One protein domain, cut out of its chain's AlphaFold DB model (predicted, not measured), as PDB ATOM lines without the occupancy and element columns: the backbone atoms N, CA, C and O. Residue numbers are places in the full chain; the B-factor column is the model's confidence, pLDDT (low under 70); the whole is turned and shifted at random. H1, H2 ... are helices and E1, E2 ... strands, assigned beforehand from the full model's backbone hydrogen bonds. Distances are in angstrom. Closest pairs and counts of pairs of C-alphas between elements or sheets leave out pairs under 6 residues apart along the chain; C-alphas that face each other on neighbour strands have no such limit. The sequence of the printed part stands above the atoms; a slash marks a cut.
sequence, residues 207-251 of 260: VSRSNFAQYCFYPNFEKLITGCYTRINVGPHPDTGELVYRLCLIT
ATOM      1  N   VAL A 207      -9.353  -1.052  40.734       90.56
ATOM      2  CA  VAL A 207     -10.026   0.191  40.358       90.56
ATOM      3  C   VAL A 207      -9.401   0.746  39.077       90.56
ATOM      4  O   VAL A 207      -8.186   0.918  38.963       90.56
ATOM      5  N   SER A 208     -10.246   1.005  38.078       89.25
ATOM      6  CA  SER A 208      -9.860   1.665  36.828       89.25
ATOM      7  C   SER A 208      -9.950   3.188  36.963       89.25
ATOM      8  O   SER A 208     -10.662   3.706  37.822       89.25
ATOM      9  N   ARG A 209      -9.271   3.923  36.073       88.44
ATOM     10  CA  ARG A 209      -9.354   5.395  36.025       88.44
ATOM     11  C   ARG A 209     -10.790   5.890  35.816       88.44
ATOM     12  O   ARG A 209     -11.192   6.854  36.454       88.44
ATOM     13  N   SER A 210     -11.563   5.200  34.977       87.75
ATOM     14  CA  SER A 210     -12.966   5.536  34.716       87.75
ATOM     15  C   SER A 210     -13.844   5.335  35.952       87.75
ATOM     16  O   SER A 210     -14.643   6.208  36.267       87.75
ATOM     17  N   ASN A 211     -13.643   4.239  36.697       86.31
ATOM     18  CA  ASN A 211     -14.364   4.007  37.952       86.31
ATOM     19  C   ASN A 211     -13.963   5.044  39.011       86.31
ATOM     20  O   ASN A 211     -14.823   5.599  39.683       86.31
ATOM     21  N   PHE A 212     -12.672   5.367  39.127       87.62
ATOM     22  CA  PHE A 212     -12.205   6.394  40.061       87.62
ATOM     23  C   PHE A 212     -12.863   7.757  39.796       87.62
ATOM     24  O   PHE A 212     -13.335   8.393  40.730       87.62
ATOM     25  N   ALA A 213     -12.941   8.183  38.531       87.56
ATOM     26  CA  ALA A 213     -13.535   9.467  38.154       87.56
ATOM     27  C   ALA A 213     -15.044   9.558  38.438       87.56
ATOM     28  O   ALA A 213     -15.557  10.645  38.674       87.56
ATOM     29  N   GLN A 214     -15.756   8.429  38.414       86.69
ATOM     30  CA  GLN A 214     -17.180   8.386  38.748       86.69
ATOM     31  C   GLN A 214     -17.408   8.462  40.258       86.69
ATOM     32  O   GLN A 214     -18.300   9.171  40.712       86.69
ATOM     33  N   TYR A 215     -16.595   7.744  41.039       86.25
ATOM     34  CA  TYR A 215     -16.835   7.582  42.472       86.25
ATOM     35  C   TYR A 215     -16.096   8.590  43.360       86.25
ATOM     36  O   TYR A 215     -16.411   8.670  44.544       86.25
ATOM     37  N   CYS A 216     -15.171   9.394  42.821       84.25
ATOM     38  CA  CYS A 216     -14.379  10.341  43.615       84.25
ATOM     39  C   CYS A 216     -15.210  11.405  44.352       84.25
ATOM     40  O   CYS A 216     -14.759  11.913  45.375       84.25
ATOM     41  N   PHE A 217     -16.418  11.721  43.872       86.56
ATOM     42  CA  PHE A 217     -17.307  12.718  44.483       86.56
ATOM     43  C   PHE A 217     -18.326  12.129  45.470       86.56
ATOM     44  O   PHE A 217     -19.128  12.871  46.037       86.56
ATOM     45  N   TYR A 218     -18.328  10.812  45.686       86.56
ATOM     46  CA  TYR A 218     -19.292  10.184  46.586       86.56
ATOM     47  C   TYR A 218     -18.885  10.354  48.056       86.56
ATOM     48  O   TYR A 218     -17.715  10.153  48.409       86.56
ATOM     49  N   PRO A 219     -19.839  10.646  48.960       86.12
ATOM     50  CA  PRO A 219     -19.565  10.589  50.389       86.12
ATOM     51  C   PRO A 219     -19.156   9.156  50.765       86.12
ATOM     52  O   PRO A 219     -19.771   8.190  50.318       86.12
ATOM     53  N   ASN A 220     -18.119   9.012  51.594       84.38
ATOM     54  CA  ASN A 220     -17.462   7.739  51.945       84.38
ATOM     55  C   ASN A 220     -16.594   7.086  50.852       84.38
ATOM     56  O   ASN A 220     -16.194   5.932  51.022       84.38
ATOM     57  N   PHE A 221     -16.229   7.801  49.784       85.62
ATOM     58  CA  PHE A 221     -15.315   7.289  48.757       85.62
ATOM     59  C   PHE A 221     -14.021   6.684  49.331       85.62
ATOM     60  O   PHE A 221     -13.616   5.592  48.940       85.62
ATOM     61  N   GLU A 222     -13.414   7.347  50.318       84.88
ATOM     62  CA  GLU A 222     -12.179   6.887  50.966       84.88
ATOM     63  C   GLU A 222     -12.320   5.495  51.595       84.88
ATOM     64  O   GLU A 222     -11.421   4.662  51.481       84.88
ATOM     65  N   LYS A 223     -13.469   5.207  52.212       86.06
ATOM     66  CA  LYS A 223     -13.747   3.895  52.813       86.06
ATOM     67  C   LYS A 223     -13.948   2.822  51.747       86.06
ATOM     68  O   LYS A 223     -13.546   1.686  51.961       86.06
ATOM     69  N   LEU A 224     -14.548   3.188  50.614       85.94
ATOM     70  CA  LEU A 224     -14.809   2.272  49.502       85.94
ATOM     71  C   LEU A 224     -13.537   1.912  48.733       85.94
ATOM     72  O   LEU A 224     -13.419   0.792  48.249       85.94
ATOM     73  N   ILE A 225     -12.600   2.852  48.608       87.44
ATOM     74  CA  ILE A 225     -11.374   2.643  47.836       87.44
ATOM     75  C   ILE A 225     -10.228   2.045  48.661       87.44
ATOM     76  O   ILE A 225      -9.275   1.494  48.104       87.44
ATOM     77  N   THR A 226     -10.304   2.139  49.990       89.25
ATOM     78  CA  THR A 226      -9.320   1.527  50.885       89.25
ATOM     79  C   THR A 226      -9.380   0.005  50.757       89.25
ATOM     80  O   THR A 226     -10.436  -0.599  50.906       89.25
ATOM     81  N   GLY A 227      -8.236  -0.625  50.477       85.75
ATOM     82  CA  GLY A 227      -8.161  -2.070  50.227       85.75
ATOM     83  C   GLY A 227      -8.327  -2.474  48.756       85.75
ATOM     84  O   GLY A 227      -8.157  -3.646  48.428       85.75
ATOM     85  N   CYS A 228      -8.599  -1.525  47.853       90.19
ATOM     86  CA  CYS A 228      -8.581  -1.778  46.415       90.19
ATOM     87  C   CYS A 228      -7.166  -1.706  45.826       90.19
ATOM     88  O   CYS A 228      -6.267  -1.047  46.358       90.19
ATOM     89  N   TYR A 229      -6.997  -2.333  44.662       91.44
ATOM     90  CA  TYR A 229      -5.755  -2.290  43.896       91.44
ATOM     91  C   TYR A 229      -5.850  -1.298  42.742       91.44
ATOM     92  O   TYR A 229      -6.886  -1.150  42.096       91.44
ATOM     93  N   THR A 230      -4.741  -0.647  42.422       91.44
ATOM     94  CA  THR A 230      -4.621   0.200  41.235       91.44
ATOM     95  C   THR A 230      -3.342  -0.116  40.475       91.44
ATOM     96  O   THR A 230      -2.351  -0.574  41.043       91.44
ATOM     97  N   ARG A 231      -3.371   0.102  39.160       91.19
ATOM     98  CA  ARG A 231      -2.202  -0.042  38.291       91.19
ATOM     99  C   ARG A 231      -1.638   1.345  38.018       91.19
ATOM    100  O   ARG A 231      -2.232   2.106  37.256       91.19
ATOM    101  N   ILE A 232      -0.488   1.641  38.608       90.44
ATOM    102  CA  ILE A 232       0.193   2.928  38.462       90.44
ATOM    103  C   ILE A 232       1.317   2.778  37.445       90.44
ATOM    104  O   ILE A 232       2.045   1.784  37.446       90.44
ATOM    105  N   ASN A 233       1.432   3.758  36.555       90.06
ATOM    106  CA  ASN A 233       2.600   3.906  35.700       90.06
ATOM    107  C   ASN A 233       3.672   4.655  36.497       90.06
ATOM    108  O   ASN A 233       3.442   5.790  36.906       90.06
ATOM    109  N   VAL A 234       4.805   4.003  36.750       86.62
ATOM    110  CA  VAL A 234       5.928   4.577  37.509       86.62
ATOM    111  C   VAL A 234       6.852   5.391  36.594       86.62
ATOM    112  O   VAL A 234       7.657   6.181  37.075       86.62
ATOM    113  N   GLY A 235       6.691   5.246  35.277       84.50
ATOM    114  CA  GLY A 235       7.504   5.884  34.252       84.50
ATOM    115  C   GLY A 235       8.291   4.870  33.418       84.50
ATOM    116  O   GLY A 235       8.182   3.657  33.635       84.50
ATOM    117  N   PRO A 236       9.053   5.351  32.424       87.75
ATOM    118  CA  PRO A 236       9.921   4.506  31.620       87.75
ATOM    119  C   PRO A 236      11.048   3.910  32.475       87.75
ATOM    120  O   PRO A 236      11.633   4.599  33.310       87.75
ATOM    121  N   HIS A 237      11.354   2.629  32.271       83.00
ATOM    122  CA  HIS A 237      12.497   1.981  32.907       83.00
ATOM    123  C   HIS A 237      13.794   2.696  32.482       83.00
ATOM    124  O   HIS A 237      13.943   2.965  31.285       83.00
ATOM    125  N   PRO A 238      14.737   2.972  33.406       77.06
ATOM    126  CA  PRO A 238      15.961   3.714  33.094       77.06
ATOM    127  C   PRO A 238      16.803   3.056  31.990       77.06
ATOM    128  O   PRO A 238      17.441   3.765  31.219       77.06
ATOM    129  N   ASP A 239      16.739   1.727  31.866       78.69
ATOM    130  CA  ASP A 239      17.590   0.980  30.929       78.69
ATOM    131  C   ASP A 239      16.913   0.623  29.594       78.69
ATOM    132  O   ASP A 239      17.588   0.477  28.579       78.69
ATOM    133  N   THR A 240      15.586   0.461  29.567       81.00
ATOM    134  CA  THR A 240      14.849  -0.035  28.384       81.00
ATOM    135  C   THR A 240      13.879   0.983  27.796       81.00
ATOM    136  O   THR A 240      13.374   0.773  26.697       81.00
ATOM    137  N   GLY A 241      13.590   2.088  28.493       82.19
ATOM    138  CA  GLY A 241      12.637   3.104  28.031       82.19
ATOM    139  C   GLY A 241      11.173   2.641  27.998       82.19
ATOM    140  O   GLY A 241      10.285   3.424  27.660       82.19
ATOM    141  N   GLU A 242      10.887   1.390  28.365       86.31
ATOM    142  CA  GLU A 242       9.535   0.836  28.404       86.31
ATOM    143  C   GLU A 242       8.769   1.322  29.634       86.31
ATOM    144  O   GLU A 242       9.318   1.412  30.731       86.31
ATOM    145  N   LEU A 243       7.475   1.607  29.466       87.69
ATOM    146  CA  LEU A 243       6.615   2.062  30.558       87.69
ATOM    147  C   LEU A 243       6.416   0.952  31.595       87.69
ATOM    148  O   LEU A 243       5.753  -0.054  31.327       87.69
ATOM    149  N   VAL A 244       6.934   1.168  32.803       90.25
ATOM    150  CA  VAL A 244       6.827   0.223  33.912       90.25
ATOM    151  C   VAL A 244       5.550   0.483  34.685       90.25
ATOM    152  O   VAL A 244       5.287   1.583  35.176       90.25
ATOM    153  N   TYR A 245       4.770  -0.577  34.854       90.56
ATOM    154  CA  TYR A 245       3.558  -0.546  35.651       90.56
ATOM    155  C   TYR A 245       3.746  -1.338  36.935       90.56
ATOM    156  O   TYR A 245       4.259  -2.456  36.909       90.56
ATOM    157  N   ARG A 246       3.278  -0.780  38.051       89.19
ATOM    158  CA  ARG A 246       3.234  -1.465  39.344       89.19
ATOM    159  C   ARG A 246       1.797  -1.580  39.824       89.19
ATOM    160  O   ARG A 246       0.987  -0.673  39.626       89.19
ATOM    161  N   LEU A 247       1.488  -2.723  40.424       89.94
ATOM    162  CA  LEU A 247       0.250  -2.913  41.160       89.94
ATOM    163  C   LEU A 247       0.451  -2.325  42.561       89.94
ATOM    164  O   LEU A 247       1.404  -2.689  43.248       89.94
ATOM    165  N   CYS A 248      -0.421  -1.412  42.967       89.00
ATOM    166  CA  CYS A 248      -0.356  -0.744  44.260       89.00
ATOM    167  C   CYS A 248      -1.647  -1.003  45.034       89.00
ATOM    168  O   CYS A 248      -2.737  -0.903  44.470       89.00
ATOM    169  N   LEU A 249      -1.512  -1.317  46.321       89.69
ATOM    170  CA  LEU A 249      -2.625  -1.382  47.262       89.69
ATOM    171  C   LEU A 249      -2.895   0.021  47.808       89.69
ATOM    172  O   LEU A 249      -1.973   0.700  48.264       89.69
ATOM    173  N   ILE A 250      -4.154   0.447  47.783       88.38
ATOM    174  CA  ILE A 250      -4.559   1.739  48.331       88.38
ATOM    175  C   ILE A 250      -4.715   1.581  49.843       88.38
ATOM    176  O   ILE A 250      -5.682   0.995  50.333       88.38
ATOM    177  N   THR A 251      -3.730   2.089  50.581       84.25
ATOM    178  CA  THR A 251      -3.795   2.201  52.040       84.25
ATOM    179  C   THR A 251      -4.368   3.572  52.381       84.25
ATOM    180  O   THR A 251      -3.826   4.603  51.990       84.25
TER     181      THR A 251
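What this domain is: This is residues 207 to 251 of the 260 residues of the protein "Plus3 domain-containing protein" of Coccidioides immitis H538.4 (UniProt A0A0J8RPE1). Two short helices, H1 then H2, make a loose head at one end, and a long two-stranded hairpin, E1 and E2, reaches away from it, its turn at the far end. The printed part has 45 residues, mixed in class, in the order H1, H2, E1, E2; the sheet E1 - E2 is antiparallel. It is a loose rod of 43 by 19 by 10 A, radius of gyration of the C-alphas 13.4 A.

How they stand to each other: Start at H1, residues 209 to 215; H2, residues 221 to 225, is close but not clearly touching, the closest C-alphas, Tyr 215 and Phe 221, being 6.5 A apart. In both, every O i to N i+4 pair is within hydrogen-bond range. Next, E1, residues 229 to 236, and E2, residues 243 to 249, form an antiparallel hairpin at 152 degrees; look for N 230 and O 248, within hydrogen-bond range at 2.9 A. H1 is apart from both strands, and H2 from E2.

Where its parts are: Find C-alpha 209, where H1 begins, at (-9.354, 5.395, 36.025). E1 runs 21.0 A; E2 runs 19.4 A to C-alpha 249 at (-2.625, -1.382, 47.262).

The domain as a whole: The farthest C-alphas, Pro 219 and Asp 239, are 43.0 A apart. The printed part has no cut and no long link; no printed residue is under 70 in pLDDT.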